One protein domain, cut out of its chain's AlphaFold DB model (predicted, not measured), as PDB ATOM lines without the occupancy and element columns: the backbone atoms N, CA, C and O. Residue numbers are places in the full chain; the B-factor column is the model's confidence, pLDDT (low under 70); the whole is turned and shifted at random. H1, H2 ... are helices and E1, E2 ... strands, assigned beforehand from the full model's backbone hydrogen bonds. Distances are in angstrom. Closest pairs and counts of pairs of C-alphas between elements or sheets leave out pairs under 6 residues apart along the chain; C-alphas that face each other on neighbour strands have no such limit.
ATOM      1  N   ALA A 161     143.457 113.338 159.544       90.88
ATOM      2  CA  ALA A 161     142.607 112.201 159.212       90.88
ATOM      3  C   ALA A 161     141.142 112.444 159.617       90.88
ATOM      4  O   ALA A 161     140.229 112.219 158.817       90.88
ATOM      5  N   TYR A 162     140.915 112.973 160.824       92.69
ATOM      6  CA  TYR A 162     139.593 113.384 161.298       92.69
ATOM      7  C   TYR A 162     138.972 114.478 160.413       92.69
ATOM      8  O   TYR A 162     137.825 114.347 159.979       92.69
ATOM      9  N   PHE A 163     139.744 115.516 160.073       95.38
ATOM     10  CA  PHE A 163     139.319 116.606 159.195       95.38
ATOM     11  C   PHE A 163     138.874 116.087 157.822       95.38
ATOM     12  O   PHE A 163     137.767 116.397 157.383       95.38
ATOM     13  N   ASN A 164     139.678 115.231 157.185       92.62
ATOM     14  CA  ASN A 164     139.362 114.640 155.879       92.62
ATOM     15  C   ASN A 164     138.141 113.707 155.907       92.62
ATOM     16  O   ASN A 164     137.509 113.482 154.876       92.62
ATOM     17  N   GLY A 165     137.777 113.167 157.075       92.38
ATOM     18  CA  GLY A 165     136.526 112.425 157.245       92.38
ATOM     19  C   GLY A 165     135.274 113.313 157.195       92.38
ATOM     20  O   GLY A 165     134.188 112.838 156.853       92.38
ATOM     21  N   ILE A 166     135.411 114.603 157.519       92.88
ATOM     22  CA  ILE A 166     134.290 115.533 157.721       92.88
ATOM     23  C   ILE A 166     134.205 116.594 156.626       92.88
ATOM     24  O   ILE A 166     133.101 117.032 156.307       92.88
ATOM     25  N   VAL A 167     135.333 117.011 156.054       94.25
ATOM     26  CA  VAL A 167     135.423 118.102 155.080       94.25
ATOM     27  C   VAL A 167     136.031 117.583 153.784       94.25
ATOM     28  O   VAL A 167     137.107 116.989 153.783       94.25
ATOM     29  N   THR A 168     135.366 117.858 152.664       94.38
ATOM     30  CA  THR A 168     135.914 117.617 151.329       94.38
ATOM     31  C   THR A 168     136.433 118.929 150.758       94.38
ATOM     32  O   THR A 168     135.702 119.916 150.677       94.38
ATOM     33  N   CYS A 169     137.692 118.925 150.325       95.50
ATOM     34  CA  CYS A 169     138.323 120.050 149.648       95.50
ATOM     35  C   CYS A 169     138.424 119.784 148.141       95.50
ATOM     36  O   CYS A 169     138.784 118.690 147.709       95.50
ATOM     37  N   TYR A 170     138.152 120.810 147.346       95.38
ATOM     38  CA  TYR A 170     138.226 120.801 145.895       95.38
ATOM     39  C   TYR A 170     139.179 121.898 145.447       95.38
ATOM     40  O   TYR A 170     139.053 123.051 145.858       95.38
ATOM     41  N   LEU A 171     140.092 121.541 144.551       95.88
ATOM     42  CA  LEU A 171     140.937 122.487 143.843       95.88
ATOM     43  C   LEU A 171     140.754 122.263 142.350       95.88
ATOM     44  O   LEU A 171     140.913 121.148 141.854       95.88
ATOM     45  N   SER A 172     140.408 123.319 141.629       92.75
ATOM     46  CA  SER A 172     140.255 123.258 140.183       92.75
ATOM     47  C   SER A 172     140.780 124.517 139.519       92.75
ATOM     48  O   SER A 172     140.906 125.571 140.137       92.75
ATOM     49  N   ARG A 173     141.076 124.408 138.225       93.00
ATOM     50  CA  ARG A 173     141.306 125.559 137.359       93.00
ATOM     51  C   ARG A 173     140.052 125.771 136.502       93.00
ATOM     52  O   ARG A 173     139.795 124.926 135.637       93.00
ATOM     53  N   PRO A 174     139.252 126.829 136.725       92.19
ATOM     54  CA  PRO A 174     138.025 127.050 135.962       92.19
ATOM     55  C   PRO A 174     138.304 127.215 134.461       92.19
ATOM     56  O   PRO A 174     139.246 127.902 134.065       92.19
ATOM     57  N   GLN A 175     137.472 126.612 133.607       87.81
ATOM     58  CA  GLN A 175     137.683 126.575 132.154       87.81
ATOM     59  C   GLN A 175     137.702 127.971 131.515       87.81
ATOM     60  O   GLN A 175     138.513 128.228 130.625       87.81
ATOM     61  N   ALA A 176     136.831 128.874 131.969       91.31
ATOM     62  CA  ALA A 176     136.767 130.243 131.455       91.31
ATOM     63  C   ALA A 176     137.864 131.163 132.026       91.31
ATOM     64  O   ALA A 176     138.075 132.253 131.497       91.31
ATOM     65  N   TYR A 177     138.573 130.728 133.074       94.00
ATOM     66  CA  TYR A 177     139.532 131.544 133.824       94.00
ATOM     67  C   TYR A 177     140.848 130.781 134.045       94.00
ATOM     68  O   TYR A 177     141.179 130.423 135.175       94.00
ATOM     69  N   PRO A 178     141.629 130.524 132.978       91.12
ATOM     70  CA  PRO A 178     142.843 129.707 133.056       91.12
ATOM     71  C   PRO A 178     143.952 130.330 133.914       91.12
ATOM     72  O   PRO A 178     144.894 129.644 134.288       91.12
ATOM     73  N   ASN A 179     143.860 131.622 134.221       95.00
ATOM     74  CA  ASN A 179     144.795 132.329 135.088       95.00
ATOM     75  C   ASN A 179     144.487 132.180 136.584       95.00
ATOM     76  O   ASN A 179     145.226 132.737 137.392       95.00
ATOM     77  N   LEU A 180     143.407 131.488 136.951       96.25
ATOM     78  CA  LEU A 180     142.950 131.359 138.330       96.25
ATOM     79  C   LEU A 180     142.882 129.901 138.763       96.25
ATOM     80  O   LEU A 180     142.475 129.028 138.000       96.25
ATOM     81  N   LEU A 181     143.180 129.670 140.031       96.94
ATOM     82  CA  LEU A 181     142.757 128.481 140.752       96.94
ATOM     83  C   LEU A 181     141.534 128.820 141.588       96.94
ATOM     84  O   LEU A 181     141.394 129.934 142.088       96.94
ATOM     85  N   GLN A 182     140.655 127.841 141.737       96.81
ATOM     86  CA  GLN A 182     139.486 127.901 142.588       96.81
ATOM     87  C   GLN A 182     139.601 126.820 143.656       96.81
ATOM     88  O   GLN A 182     139.636 125.631 143.337       96.81
ATOM     89  N   PHE A 183     139.604 127.244 144.915       98.25
ATOM     90  CA  PHE A 183     139.503 126.371 146.073       98.25
ATOM     91  C   PHE A 183     138.083 126.425 146.642       98.25
ATOM     92  O   PHE A 183     137.521 127.504 146.841       98.25
ATOM     93  N   VAL A 184     137.502 125.261 146.910       96.88
ATOM     94  CA  VAL A 184     136.200 125.111 147.570       96.88
ATOM     95  C   VAL A 184     136.346 124.061 148.655       96.88
ATOM     96  O   VAL A 184     136.987 123.039 148.437       96.88
ATOM     97  N   MET A 185     135.727 124.280 149.805       95.94
ATOM     98  CA  MET A 185     135.617 123.262 150.842       95.94
ATOM     99  C   MET A 185     134.198 123.254 151.388       95.94
ATOM    100  O   MET A 185     133.594 124.313 151.557       95.94
ATOM    101  N   ASP A 186     133.680 122.064 151.650       94.50
ATOM    102  CA  ASP A 186     132.369 121.865 152.262       94.50
ATOM    103  C   ASP A 186     132.381 120.569 153.080       94.50
ATOM    104  O   ASP A 186     133.343 119.797 153.031       94.50
ATOM    105  N   TYR A 187     131.321 120.314 153.838       90.56
ATOM    106  CA  TYR A 187     131.148 119.038 154.513       90.56
ATOM    107  C   TYR A 187     131.158 117.886 153.506       90.56
ATOM    108  O   TYR A 187     130.651 118.002 152.392       90.56
ATOM    109  N   SER A 188     131.687 116.736 153.915       88.94
ATOM    110  CA  SER A 188     131.831 115.554 153.061       88.94
ATOM    111  C   SER A 188     130.499 114.982 152.566       88.94
ATOM    112  O   SER A 188     130.456 114.238 151.586       88.94
ATOM    113  N   THR A 189     129.396 115.362 153.208       89.94
ATOM    114  CA  THR A 189     128.026 115.028 152.809       89.94
ATOM    115  C   THR A 189     127.463 115.957 151.729       89.94
ATOM    116  O   THR A 189     126.449 115.623 151.110       89.94
ATOM    117  N   THR A 190     128.102 117.100 151.479       91.88
ATOM    118  CA  THR A 190     127.688 118.086 150.480       91.88
ATOM    119  C   THR A 190     128.259 117.739 149.110       91.88
ATOM    120  O   THR A 190     129.463 117.573 148.931       91.88
ATOM    121  N   ASN A 191     127.393 117.684 148.097       92.44
ATOM    122  CA  ASN A 191     127.823 117.553 146.709       92.44
ATOM    123  C   ASN A 191     128.046 118.940 146.092       92.44
ATOM    124  O   ASN A 191     127.092 119.566 145.626       92.44
ATOM    125  N   VAL A 192     129.296 119.408 146.090       91.56
ATOM    126  CA  VAL A 192     129.679 120.686 145.472       91.56
ATOM    127  C   VAL A 192     129.490 120.618 143.956       91.56
ATOM    128  O   VAL A 192     130.015 119.728 143.287       91.56
ATOM    129  N   GLN A 193     128.748 121.579 143.407       92.75
ATOM    130  CA  GLN A 193     128.454 121.655 141.977       92.75
ATOM    131  C   GLN A 193     129.207 122.796 141.295       92.75
ATOM    132  O   GLN A 193     129.463 123.849 141.885       92.75
ATOM    133  N   PHE A 194     129.511 122.586 140.014       93.56
ATOM    134  CA  PHE A 194     130.244 123.525 139.174       93.56
ATOM    135  C   PHE A 194     129.460 123.809 137.893       93.56
ATOM    136  O   PHE A 194     128.867 122.907 137.298       93.56
ATOM    137  N   ASP A 195     129.474 125.066 137.464       93.19
ATOM    138  CA  ASP A 195     128.898 125.490 136.199       93.19
ATOM    139  C   ASP A 195     129.671 124.871 135.025       93.19
ATOM    140  O   ASP A 195     130.897 124.965 134.938       93.19
ATOM    141  N   ALA A 196     128.948 124.240 134.102       91.75
ATOM    142  CA  ALA A 196     129.549 123.456 133.025       91.75
ATOM    143  C   ALA A 196     130.247 124.304 131.948       91.75
ATOM    144  O   ALA A 196     131.027 123.757 131.172       91.75
ATOM    145  N   GLN A 197     129.952 125.607 131.856       89.00
ATOM    146  CA  GLN A 197     130.553 126.492 130.853       89.00
ATOM    147  C   GLN A 197     131.810 127.177 131.388       89.00
ATOM    148  O   GLN A 197     132.823 127.273 130.698       89.00
ATOM    149  N   THR A 198     131.739 127.669 132.620       91.94
ATOM    150  CA  THR A 198     132.796 128.462 133.247       91.94
ATOM    151  C   THR A 198     133.744 127.615 134.089       91.94
ATOM    152  O   THR A 198     134.909 127.981 134.243       91.94
ATOM    153  N   GLY A 199     133.270 126.485 134.622       92.50
ATOM    154  CA  GLY A 199     133.976 125.662 135.605       92.50
ATOM    155  C   GLY A 199     133.987 126.253 137.019       92.50
ATOM    156  O   GLY A 199     134.677 125.725 137.892       92.50
ATOM    157  N   LEU A 200     133.262 127.351 137.263       94.25
ATOM    158  CA  LEU A 200     133.159 127.965 138.587       94.25
ATOM    159  C   LEU A 200     132.188 127.191 139.475       94.25
ATOM    160  O   LEU A 200     131.194 126.654 138.994       94.25
ATOM    161  N   ALA A 201     132.446 127.163 140.780       94.38
ATOM    162  CA  ALA A 201     131.486 126.619 141.737       94.38
ATOM    163  C   ALA A 201     130.196 127.453 141.724       94.38
ATOM    164  O   ALA A 201     130.262 128.683 141.591       94.38
ATOM    165  N   LEU A 202     129.032 126.813 141.865       93.81
ATOM    166  CA  LEU A 202     127.750 127.529 141.879       93.81
ATOM    167  C   LEU A 202     127.677 128.564 143.031       93.81
ATOM    168  O   LEU A 202     128.428 128.440 143.998       93.81
ATOM    169  N   PRO A 203     126.863 129.639 142.920       91.69
ATOM    170  CA  PRO A 203     126.863 130.774 143.862       91.69
ATOM    171  C   PRO A 203     126.619 130.440 145.334       91.69
ATOM    172  O   PRO A 203     127.055 131.188 146.205       91.69
ATOM    173  N   GLU A 204     125.932 129.341 145.613       93.62
ATOM    174  CA  GLU A 204     125.684 128.839 146.960       93.62
ATOM    175  C   GLU A 204     126.933 128.247 147.632       93.62
ATOM    176  O   GLU A 204     126.983 128.179 148.859       93.62
ATOM    177  N   PHE A 205     127.954 127.864 146.856       94.12
ATOM    178  CA  PHE A 205     129.211 127.336 147.377       94.12
ATOM    179  C   PHE A 205     130.245 128.448 147.494       94.12
ATOM    180  O   PHE A 205     130.578 129.142 146.526       94.12
ATOM    181  N   ARG A 206     130.808 128.597 148.693       94.44
ATOM    182  CA  ARG A 206     131.875 129.566 148.927       94.44
ATOM    183  C   ARG A 206     133.157 129.093 148.245       94.44
ATOM    184  O   ARG A 206     133.741 128.086 148.633       94.44
ATOM    185  N   ALA A 207     133.600 129.864 147.261       96.06
ATOM    186  CA  ALA A 207     134.840 129.630 146.539       96.06
ATOM    187  C   ALA A 207     135.866 130.725 146.840       96.06
ATOM    188  O   ALA A 207     135.519 131.897 147.004       96.06
ATOM    189  N   TYR A 208     137.130 130.326 146.877       97.56
ATOM    190  CA  TYR A 208     138.284 131.196 147.054       97.56
ATOM    191  C   TYR A 208     139.167 131.095 145.820       97.56
ATOM    192  O   TYR A 208     139.234 130.037 145.194       97.56
ATOM    193  N   TYR A 209     139.832 132.191 145.469       97.44
ATOM    194  CA  TYR A 209     140.573 132.280 144.220       97.44
ATOM    195  C   TYR A 209     142.016 132.699 144.467       97.44
ATOM    196  O   TYR A 209     142.282 133.611 145.253       97.44
ATOM    197  N   THR A 210     142.934 132.046 143.764       97.75
ATOM    198  CA  THR A 210     144.351 132.420 143.705       97.75
ATOM    199  C   THR A 210     144.818 132.510 142.259       97.75
ATOM    200  O   THR A 210     144.214 131.924 141.361       97.75
ATOM    201  N   ASN A 211     145.885 133.264 142.004       96.75
ATOM    202  CA  ASN A 211     146.523 133.294 140.694       96.75
ATOM    203  C   ASN A 211     147.224 131.957 140.422       96.75
ATOM    204  O   ASN A 211     148.023 131.494 141.233       96.75
ATOM    205  N   ALA A 212     146.958 131.362 139.260       94.44
ATOM    206  CA  ALA A 212     147.683 130.180 138.811       94.44
ATOM    207  C   ALA A 212     149.110 130.577 138.381       94.44
ATOM    208  O   ALA A 212     149.266 131.546 137.621       94.44
ATOM    209  N   PRO A 213     150.156 129.845 138.808       94.81
ATOM    210  CA  PRO A 213     151.516 130.121 138.371       94.81
ATOM    211  C   PRO A 213     151.683 129.849 136.870       94.81
ATOM    212  O   PRO A 213     150.862 129.188 136.224       94.81
ATOM    213  N   ARG A 214     152.764 130.379 136.293       94.06
ATOM    214  CA  ARG A 214     153.163 130.080 134.912       94.06
ATOM    215  C   ARG A 214     154.089 128.868 134.893       94.06
ATOM    216  O   ARG A 214     155.025 128.798 135.683       94.06
ATOM    217  N   ALA A 215     153.841 127.951 133.968       92.06
ATOM    218  CA  ALA A 215     154.746 126.855 133.656       92.06
ATOM    219  C   ALA A 215     155.971 127.358 132.870       92.06
ATOM    220  O   ALA A 215     155.991 128.487 132.368       92.06
ATOM    221  N   GLN A 216     156.992 126.506 132.729       89.50
ATOM    222  CA  GLN A 216     158.238 126.852 132.023       89.50
ATOM    223  C   GLN A 216     158.018 127.240 130.551       89.50
ATOM    224  O   GLN A 216     158.765 128.045 130.003       89.50
ATOM    225  N   ASP A 217     156.980 126.694 129.917       91.12
ATOM    226  CA  ASP A 217     156.588 127.009 128.538       91.12
ATOM    227  C   ASP A 217     155.784 128.320 128.411       91.12
ATOM    228  O   ASP A 217     155.365 128.697 127.316       91.12
ATOM    229  N   GLY A 218     155.559 129.024 129.524       91.25
ATOM    230  CA  GLY A 218     154.784 130.257 129.591       91.25
ATOM    231  C   GLY A 218     153.268 130.050 129.619       91.25
ATOM    232  O   GLY A 218     152.539 131.039 129.704       91.25
ATOM    233  N   SER A 219     152.758 128.817 129.578       93.44
ATOM    234  CA  SER A 219     151.337 128.524 129.815       93.44
ATOM    235  C   SER A 219     150.975 128.677 131.301       93.44
ATOM    236  O   SER A 219     151.850 128.838 132.151       93.44
ATOM    237  N   TYR A 220     149.683 128.707 131.634       94.56
ATOM    238  CA  TYR A 220     149.257 128.621 133.036       94.56
ATOM    239  C   TYR A 220     149.329 127.173 133.511       94.56
ATOM    240  O   TYR A 220     148.943 126.268 132.769       94.56
ATOM    241  N   ALA A 221     149.782 126.972 134.746       92.12
ATOM    242  CA  ALA A 221     149.929 125.646 135.322       92.12
ATOM    243  C   ALA A 221     148.594 124.879 135.338       92.12
ATOM    244  O   ALA A 221     147.526 125.432 135.626       92.12
ATOM    245  N   ASP A 222     148.666 123.595 135.004       87.25
ATOM    246  CA  ASP A 222     147.541 122.669 135.034       87.25
ATOM    247  C   ASP A 222     147.534 121.939 136.377       87.25
ATOM    248  O   ASP A 222     148.460 121.182 136.676       87.25
ATOM    249  N   VAL A 223     146.483 122.145 137.177       91.69
ATOM    250  CA  VAL A 223     146.299 121.422 138.445       91.69
ATOM    251  C   VAL A 223     146.171 119.925 138.169       91.69
ATOM    252  O   VAL A 223     145.380 119.497 137.323       91.69
ATOM    253  N   ASP A 224     146.949 119.139 138.899       90.06
ATOM    254  CA  ASP A 224     146.831 117.689 138.964       90.06
ATOM    255  C   ASP A 224     145.972 117.269 140.155       90.06
ATOM    256  O   ASP A 224     144.961 116.586 139.995       90.06
ATOM    257  N   SER A 225     146.347 117.729 141.348       91.25
ATOM    258  CA  SER A 225     145.673 117.385 142.595       91.25
ATOM    259  C   SER A 225     145.908 118.437 143.681       91.25
ATOM    260  O   SER A 225     146.660 119.398 143.513       91.25
ATOM    261  N   ILE A 226     145.211 118.257 144.799       94.19
ATOM    262  CA  ILE A 226     145.392 119.008 146.037       94.19
ATOM    263  C   ILE A 226     146.071 118.104 147.064       94.19
ATOM    264  O   ILE A 226     145.730 116.926 147.173       94.19
ATOM    265  N   ARG A 227     146.982 118.672 147.853       93.69
ATOM    266  CA  ARG A 227     147.552 118.021 149.032       93.69
ATOM    267  C   ARG A 227     147.331 118.899 150.256       93.69
ATOM    268  O   ARG A 227     147.591 120.097 150.224       93.69
ATOM    269  N   LEU A 228     146.858 118.287 151.333       93.44
ATOM    270  CA  LEU A 228     146.810 118.903 152.653       93.44
ATOM    271  C   LEU A 228     148.021 118.408 153.444       93.44
ATOM    272  O   LEU A 228     148.271 117.203 153.484       93.44
ATOM    273  N   ALA A 229     148.800 119.329 154.003       89.62
ATOM    274  CA  ALA A 229     149.939 118.985 154.852       89.62
ATOM    275  C   ALA A 229     149.485 118.654 156.289       89.62
ATOM    276  O   ALA A 229     148.331 118.933 156.631       89.62
ATOM    277  N   PRO A 230     150.358 118.056 157.125       87.75
ATOM    278  CA  PRO A 230     150.059 117.818 158.535       87.75
ATOM    279  C   PRO A 230     149.565 119.085 159.243       87.75
ATOM    280  O   PRO A 230     150.010 120.195 158.948       87.75
ATOM    281  N   ALA A 231     148.614 118.917 160.163       91.25
ATOM    282  CA  ALA A 231     148.049 120.039 160.897       91.25
ATOM    283  C   ALA A 231     149.037 120.557 161.952       91.25
ATOM    284  O   ALA A 231     149.519 119.793 162.786       91.25
ATOM    285  N   VAL A 232     149.279 121.864 161.964       92.69
ATOM    286  CA  VAL A 232     150.025 122.539 163.028       92.69
ATOM    287  C   VAL A 232     149.034 122.934 164.113       92.69
ATOM    288  O   VAL A 232     148.151 123.765 163.884       92.69
ATOM    289  N   ILE A 233     149.150 122.294 165.275       95.94
ATOM    290  CA  ILE A 233     148.266 122.534 166.416       95.94
ATOM    291  C   ILE A 233     148.876 123.604 167.317       95.94
ATOM    292  O   ILE A 233     150.067 123.599 167.614       95.94
ATOM    293  N   SER A 234     148.036 124.534 167.750       95.69
ATOM    294  CA  SER A 234     148.377 125.623 168.657       95.69
ATOM    295  C   SER A 234     147.251 125.831 169.664       95.69
ATOM    296  O   SER A 234     146.143 125.325 169.479       95.69
ATOM    297  N   TYR A 235     147.538 126.567 170.731       96.19
ATOM    298  CA  TYR A 235     146.562 126.932 171.746       96.19
ATOM    299  C   TYR A 235     146.642 128.433 172.010       96.19
ATOM    300  O   TYR A 235     147.734 128.953 172.248       96.19
ATOM    301  N   ASP A 236     145.498 129.103 171.911       94.44
ATOM    302  CA  ASP A 236     145.308 130.500 172.276       94.44
ATOM    303  C   ASP A 236     144.708 130.550 173.685       94.44
ATOM    304  O   ASP A 236     143.571 130.123 173.912       94.44
ATOM    305  N   GLU A 237     145.507 131.020 174.639       91.50
ATOM    306  CA  GLU A 237     145.117 131.112 176.044       91.50
ATOM    307  C   GLU A 237     144.103 132.235 176.294       91.50
ATOM    308  O   GLU A 237     143.211 132.065 177.126       91.50
ATOM    309  N   ASP A 238     144.191 133.342 175.548       91.31
ATOM    310  CA  ASP A 238     143.299 134.493 175.706       91.31
ATOM    311  C   ASP A 238     141.883 134.153 175.220       91.31
ATOM    312  O   ASP A 238     140.887 134.558 175.827       91.31
ATOM    313  N   GLU A 239     141.781 133.388 174.129       90.44
ATOM    314  CA  GLU A 239     140.497 132.920 173.606       90.44
ATOM    315  C   GLU A 239     140.014 131.614 174.259       90.44
ATOM    316  O   GLU A 239     138.826 131.293 174.142       90.44
ATOM    317  N   ASN A 240     140.898 130.885 174.957       92.44
ATOM    318  CA  ASN A 240     140.690 129.515 175.439       92.44
ATOM    319  C   ASN A 240     140.255 128.579 174.294       92.44
ATOM    320  O   ASN A 240     139.181 127.969 174.303       92.44
ATOM    321  N   VAL A 241     141.067 128.538 173.233       92.88
ATOM    322  CA  VAL A 241     140.775 127.777 172.011       92.88
ATOM    323  C   VAL A 241     142.043 127.127 171.492       92.88
ATOM    324  O   VAL A 241     143.048 127.790 171.253       92.88
ATOM    325  N   ALA A 242     141.985 125.821 171.226       97.19
ATOM    326  CA  ALA A 242     143.019 125.185 170.423       97.19
ATOM    327  C   ALA A 242     142.685 125.329 168.933       97.19
ATOM    328  O   ALA A 242     141.530 125.202 168.521       97.19
ATOM    329  N   HIS A 243     143.698 125.582 168.114       96.88
ATOM    330  CA  HIS A 243     143.570 125.732 166.673       96.88
ATOM    331  C   HIS A 243     144.436 124.715 165.951       96.88
ATOM    332  O   HIS A 243     145.578 124.477 166.332       96.88
ATOM    333  N   ALA A 244     143.915 124.181 164.854       97.06
ATOM    334  CA  ALA A 244     144.682 123.440 163.871       97.06
ATOM    335  C   ALA A 244     144.772 124.252 162.578       97.06
ATOM    336  O   ALA A 244     143.750 124.629 161.995       97.06
ATOM    337  N   GLN A 245     145.995 124.495 162.119       96.75
ATOM    338  CA  GLN A 245     146.270 125.088 160.819       96.75
ATOM    339  C   GLN A 245     146.739 123.999 159.852       96.75
ATOM    340  O   GLN A 245     147.708 123.301 160.121       96.75
ATOM    341  N   ILE A 246     146.052 123.850 158.722       96.56
ATOM    342  CA  ILE A 246     146.343 122.856 157.687       96.56
ATOM    343  C   ILE A 246     146.798 123.602 156.429       96.56
ATOM    344  O   ILE A 246     145.967 124.215 155.745       96.56
ATOM    345  N   PRO A 247     148.098 123.573 156.103       94.69
ATOM    346  CA  PRO A 247     148.596 124.128 154.855       94.69
ATOM    347  C   PRO A 247     148.029 123.390 153.637       94.69
ATOM    348  O   PRO A 247     147.985 122.156 153.590       94.69
ATOM    349  N   VAL A 248     147.604 124.156 152.632       97.12
ATOM    350  CA  VAL A 248     147.000 123.644 151.397       97.12
ATOM    351  C   VAL A 248     147.960 123.839 150.236       97.12
ATOM    352  O   VAL A 248     148.326 124.972 149.923       97.12
ATOM    353  N   TYR A 249     148.303 122.750 149.556       95.56
ATOM    354  CA  TYR A 249     149.199 122.736 148.406       95.56
ATOM    355  C   TYR A 249     148.463 122.358 147.123       95.56
ATOM    356  O   TYR A 249     147.642 121.436 147.090       95.56
ATOM    357  N   ALA A 250     148.794 123.070 146.051       95.25
ATOM    358  CA  ALA A 250     148.443 122.715 144.691       95.25
ATOM    359  C   ALA A 250     149.594 121.929 144.059       95.25
ATOM    360  O   ALA A 250     150.727 122.415 144.009       95.25
ATOM    361  N   LEU A 251     149.292 120.732 143.555       94.69
ATOM    362  CA  LEU A 251     150.214 119.943 142.747       94.69
ATOM    363  C   LEU A 251     149.852 120.159 141.283       94.69
ATOM    364  O   LEU A 251     148.688 120.017 140.898       94.69
ATOM    365  N   TYR A 252     150.847 120.486 140.465       90.44
ATOM    366  CA  TYR A 252     150.651 120.754 139.046       90.44
ATOM    367  C   TYR A 252     151.333 119.700 138.182       90.44
ATOM    368  O   TYR A 252     152.327 119.089 138.565       90.44
ATOM    369  N   LYS A 253     150.822 119.520 136.965       91.50
ATOM    370  CA  LYS A 253     151.396 118.591 135.977       91.50
ATOM    371  C   LYS A 253     152.668 119.127 135.324       91.50
ATOM    372  O   LYS A 253     153.466 118.358 134.800       91.50
ATOM    373  N   ASN A 254     152.799 120.450 135.278       91.19
ATOM    374  CA  ASN A 254     153.780 121.179 134.474       91.19
ATOM    375  C   ASN A 254     154.452 122.342 135.231       91.19
ATOM    376  O   ASN A 254     155.067 123.204 134.602       91.19
ATOM    377  N   ALA A 255     154.325 122.383 136.557       91.88
ATOM    378  CA  ALA A 255     154.951 123.375 137.426       91.88
ATOM    379  C   ALA A 255     155.258 122.758 138.800       91.88
ATOM    380  O   ALA A 255     154.711 121.707 139.140       91.88
ATOM    381  N   ASP A 256     156.120 123.418 139.570       91.31
ATOM    382  CA  ASP A 256     156.465 122.985 140.924       91.31
ATOM    383  C   ASP A 256     155.267 123.107 141.868       91.31
ATOM    384  O   ASP A 256     154.423 123.992 141.713       91.31
ATOM    385  N   GLU A 257     155.209 122.219 142.862       92.88
ATOM    386  CA  GLU A 257     154.220 122.299 143.934       92.88
ATOM    387  C   GLU A 257     154.264 123.676 144.614       92.88
ATOM    388  O   GLU A 257     155.331 124.245 144.849       92.88
ATOM    389  N   GLN A 258     153.089 124.207 144.956       93.56
ATOM    390  CA  GLN A 258     152.967 125.513 145.594       93.56
ATOM    391  C   GLN A 258     151.948 125.471 146.731       93.56
ATOM    392  O   GLN A 258     150.823 125.009 146.542       93.56
ATOM    393  N   GLN A 259     152.306 126.014 147.897       95.25
ATOM    394  CA  GLN A 259     151.322 126.314 148.935       95.25
ATOM    395  C   GLN A 259     150.417 127.444 148.443       95.25
ATOM    396  O   GLN A 259     150.900 128.496 148.038       95.25
ATOM    397  N   ILE A 260     149.106 127.232 148.463       97.19
ATOM    398  CA  ILE A 260     148.123 128.202 147.962       97.19
ATOM    399  C   ILE A 260     147.335 128.885 149.079       97.19
ATOM    400  O   ILE A 260     146.704 129.912 148.844       97.19
ATOM    401  N   GLY A 261     147.358 128.332 150.290       97.62
ATOM    402  CA  GLY A 261     146.679 128.910 151.443       97.62
ATOM    403  C   GLY A 261     146.744 128.016 152.669       97.62
ATOM    404  O   GLY A 261     147.473 127.024 152.695       97.62
ATOM    405  N   ASN A 262     145.950 128.371 153.671       97.56
ATOM    406  CA  ASN A 262     145.821 127.636 154.922       97.56
ATOM    407  C   ASN A 262     144.345 127.476 155.283       97.56
ATOM    408  O   ASN A 262     143.556 128.412 155.131       97.56
ATOM    409  N   ILE A 263     143.985 126.298 155.786       98.25
ATOM    410  CA  ILE A 263     142.718 126.076 156.478       98.25
ATOM    411  C   ILE A 263     142.991 126.226 157.973       98.25
ATOM    412  O   ILE A 263     143.872 125.558 158.502       98.25
ATOM    413  N   THR A 264     142.236 127.075 158.657       97.06
ATOM    414  CA  THR A 264     142.253 127.201 160.116       97.06
ATOM    415  C   THR A 264     140.977 126.587 160.671       97.06
ATOM    416  O   THR A 264     139.882 126.844 160.166       97.06
ATOM    417  N   VAL A 265     141.122 125.765 161.706       96.75
ATOM    418  CA  VAL A 265     140.020 125.073 162.375       96.75
ATOM    419  C   VAL A 265     140.165 125.255 163.878       96.75
ATOM    420  O   VAL A 265     141.249 125.050 164.414       96.75
ATOM    421  N   GLY A 266     139.088 125.633 164.561       97.00
ATOM    422  CA  GLY A 266     139.038 125.587 166.021       97.00
ATOM    423  C   GLY A 266     138.733 124.169 166.498       97.00
ATOM    424  O   GLY A 266     137.915 123.472 165.895       97.00
ATOM    425  N   ILE A 267     139.365 123.759 167.585       97.31
ATOM    426  CA  ILE A 267     139.167 122.473 168.248       97.31
ATOM    427  C   ILE A 267     138.339 122.725 169.509       97.31
ATOM    428  O   ILE A 267     138.649 123.626 170.283       97.31
ATOM    429  N   GLU A 268     137.283 121.942 169.707       94.69
ATOM    430  CA  GLU A 268     136.494 121.919 170.943       94.69
ATOM    431  C   GLU A 268     136.433 120.494 171.493       94.69
ATOM    432  O   GLU A 268     136.407 119.529 170.719       94.69
ATOM    433  N   LEU A 269     136.359 120.349 172.815       93.06
ATOM    434  CA  LEU A 269     136.003 119.077 173.428       93.06
ATOM    435  C   LEU A 269     134.476 118.969 173.483       93.06
ATOM    436  O   LEU A 269     133.807 119.759 174.140       93.06
ATOM    437  N   ARG A 270     133.906 118.001 172.760       86.25
ATOM    438  CA  ARG A 270     132.456 117.770 172.731       86.25
ATOM    439  C   ARG A 270     132.160 116.282 172.782       86.25
ATOM    440  O   ARG A 270     132.600 115.540 171.907       86.25
ATOM    441  N   ASN A 271     131.346 115.863 173.752       83.69
ATOM    442  CA  ASN A 271     131.017 114.452 173.994       83.69
ATOM    443  C   ASN A 271     132.288 113.587 174.106       83.69
ATOM    444  O   ASN A 271     132.460 112.632 173.348       83.69
ATOM    445  N   ASP A 272     133.215 113.995 174.977       84.12
ATOM    446  CA  ASP A 272     134.486 113.302 175.245       84.12
ATOM    447  C   ASP A 272     135.421 113.146 174.029       84.12
ATOM    448  O   ASP A 272     136.368 112.360 174.052       84.12
ATOM    449  N   THR A 273     135.176 113.897 172.951       89.06
ATOM    450  CA  THR A 273     135.957 113.839 171.712       89.06
ATOM    451  C   THR A 273     136.425 115.231 171.297       89.06
ATOM    452  O   THR A 273     135.620 116.162 171.208       89.06
ATOM    453  N   LEU A 274     137.716 115.369 170.985       94.56
ATOM    454  CA  LEU A 274     138.246 116.570 170.338       94.56
ATOM    455  C   LEU A 274     137.684 116.655 168.916       94.56
ATOM    456  O   LEU A 274     137.841 115.737 168.113       94.56
ATOM    457  N   SER A 275     136.977 117.741 168.619       94.75
ATOM    458  CA  SER A 275     136.157 117.866 167.416       94.75
ATOM    459  C   SER A 275     136.218 119.263 166.808       94.75
ATOM    460  O   SER A 275     136.695 120.209 167.431       94.75
ATOM    461  N   ILE A 276     135.745 119.401 165.563       94.94
ATOM    462  CA  ILE A 276     135.675 120.704 164.890       94.94
ATOM    463  C   ILE A 276     134.700 121.611 165.646       94.94
ATOM    464  O   ILE A 276     133.491 121.346 165.666       94.94
ATOM    465  N   ARG A 277     135.212 122.730 166.168       94.12
ATOM    466  CA  ARG A 277     134.411 123.793 166.776       94.12
ATOM    467  C   ARG A 277     133.422 124.349 165.766       94.12
ATOM    468  O   ARG A 277     133.782 124.661 164.623       94.12
ATOM    469  N   ALA A 278     132.166 124.494 166.171       90.50
ATOM    470  CA  ALA A 278     131.116 124.965 165.275       90.50
ATOM    471  C   ALA A 278     131.479 126.321 164.636       90.50
ATOM    472  O   ALA A 278     131.910 127.248 165.315       90.50
ATOM    473  N   LYS A 279     131.267 126.443 163.315       89.88
ATOM    474  CA  LYS A 279     131.536 127.660 162.520       89.88
ATOM    475  C   LYS A 279     132.995 128.158 162.558       89.88
ATOM    476  O   LYS A 279     133.228 129.330 162.281       89.88
ATOM    477  N   SER A 280     133.961 127.290 162.866       94.06
ATOM    478  CA  SER A 280     135.377 127.677 162.976       94.06
ATOM    479  C   SER A 280     136.228 127.381 161.737       94.06
ATOM    480  O   SER A 280     137.336 127.896 161.639       94.06
ATOM    481  N   VAL A 281     135.742 126.564 160.794       95.62
ATOM    482  CA  VAL A 281     136.512 126.169 159.604       95.62
ATOM    483  C   VAL A 281     136.574 127.332 158.616       95.62
ATOM    484  O   VAL A 281     135.560 127.724 158.032       95.62
ATOM    485  N   VAL A 282     137.772 127.867 158.403       95.56
ATOM    486  CA  VAL A 282     138.025 128.993 157.501       95.56
ATOM    487  C   VAL A 282     139.209 128.664 156.605       95.56
ATOM    488  O   VAL A 282     140.200 128.121 157.068       95.56
ATOM    489  N   TYR A 283     139.114 129.008 155.323       97.75
ATOM    490  CA  TYR A 283     140.250 128.971 154.410       97.75
ATOM    491  C   TYR A 283     140.663 130.397 154.079       97.75
ATOM    492  O   TYR A 283     139.809 131.245 153.797       97.75
ATOM    493  N   ALA A 284     141.967 130.638 154.081       97.56
ATOM    494  CA  ALA A 284     142.567 131.871 153.614       97.56
ATOM    495  C   ALA A 284     143.617 131.546 152.538       97.56
ATOM    496  O   ALA A 284     144.525 130.751 152.809       97.56
ATOM    497  N   PRO A 285     143.518 132.129 151.328       97.50
ATOM    498  CA  PRO A 285     144.611 132.057 150.367       97.50
ATOM    499  C   PRO A 285     145.841 132.796 150.909       97.50
ATOM    500  O   PRO A 285     145.698 133.728 151.703       97.50
ATOM    501  N   LEU A 286     147.036 132.416 150.452       96.94
ATOM    502  CA  LEU A 286     148.230 133.230 150.696       96.94
ATOM    503  C   LEU A 286     148.046 134.610 150.056       96.94
ATOM    504  O   LEU A 286     147.552 134.710 148.928       96.94
ATOM    505  N   GLU A 287     148.412 135.669 150.778       96.00
ATOM    506  CA  GLU A 287     148.112 137.055 150.399       96.00
ATOM    507  C   GLU A 287     148.702 137.408 149.029       96.00
ATOM    508  O   GLU A 287     148.025 137.991 148.184       96.00
ATOM    509  N   GLU A 288     149.929 136.967 148.765       95.75
ATOM    510  CA  GLU A 288     150.643 137.189 147.510       95.75
ATOM    511  C   GLU A 288     150.037 136.444 146.311       95.75
ATOM    512  O   GLU A 288     150.293 136.805 145.159       95.75
ATOM    513  N   LEU A 289     149.218 135.420 146.563       96.38
ATOM    514  CA  LEU A 289     148.535 134.645 145.528       96.38
ATOM    515  C   LEU A 289     147.058 135.003 145.400       96.38
ATOM    516  O   LEU A 289     146.456 134.659 144.382       96.38
ATOM    517  N   ALA A 290     146.469 135.664 146.398       96.19
ATOM    518  CA  ALA A 290     145.044 135.942 146.464       96.19
ATOM    519  C   ALA A 290     144.548 136.684 145.212       96.19
ATOM    520  O   ALA A 290     145.144 137.655 144.740       96.19
TER     521      ALA A 290
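This is residues 161 to 290 of the 296 residues of an uncharacterized protein of Clostridium sp. CAG:678 (UniProt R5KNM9). A long, strongly twisted six-stranded sheet, E4 to E9, is faced over part of its length by a smaller sheet, E1 to E3, in a sandwich, two sheets face to face; E5, E8 and the adjoining ends of E6 and E7 reach beyond the smaller sheet. The short helix H1 leads straight into E1. The printed part has 130 residues with one named helix and nine named strands, H1 then E1 to E9, and is mostly strand. The small sheet has the order E1 E2 E3, antiparallel; the large one is branched, its neighbour pairs antiparallel. The whole is compact, with a radius of gyration of the C-alphas of 16.0 A, yet elongated, spanning 51 by 28 by 23 A.

In the large sheet, E6 is residues 241 to 252, 35.1 A long, beginning at C-alpha (140.775, 127.777, 172.011), and E7 is residues 258 to 270, 34.9 A, bending by 50 degrees at residue 261. E4 is residues 223 to 228, E5 residues 232 to 236, E8 residues 273 to 276 and E9 residues 282 to 285, ending at C-alpha (144.611, 132.057, 150.367). In the small sheet, E1 is residues 167 to 172, 16.5 A, E2 residues 180 to 187, 23.5 A, and E3 residues 207 to 211. H1 is residues 161 to 166, beginning at C-alpha (142.607, 112.201, 159.212).

E6 and E7 form an antiparallel hairpin, with N 246 and O 263 2.8 A apart. E4 and E5 lie on one side of E6, E7 on the other; N 227 and O 249 are 2.9 A apart, N 234 and O 243 2.8 A. E8 and E9 lie on the side of E7 away from E6, with N 268 and O 275 2.9 A apart and N 264 and O 282 2.8 A. E5 E6 E7 E8 is a meander, each strand the antiparallel neighbour of the one before, and so is E1 E2 E3, with N 170 and O 184 2.7 A apart and N 183 and O 208 2.8 A. The sheets' facing parts are 8.2 A centre to centre, their strands at 27 degrees. The closest C-alphas of E1 and E4 are Leu 171 and Ile 226, 6.1 A; those of E3 and E9 are Thr 210 and Pro 285, 6.7 A. H1 is on the large sheet and only grazes the small one, with residues 163 to 166; in H1 every O i to N i+4 pair is within hydrogen-bond range.

The two C-alphas farthest apart, those of Asp 217 and Asn 271, are 53.6 A apart. The links E2 to E3, 19 residues, and E3 to E4, 11 residues, are long. The printed part has no cut; its mean pLDDT is 93.7, and no printed residue is under 70.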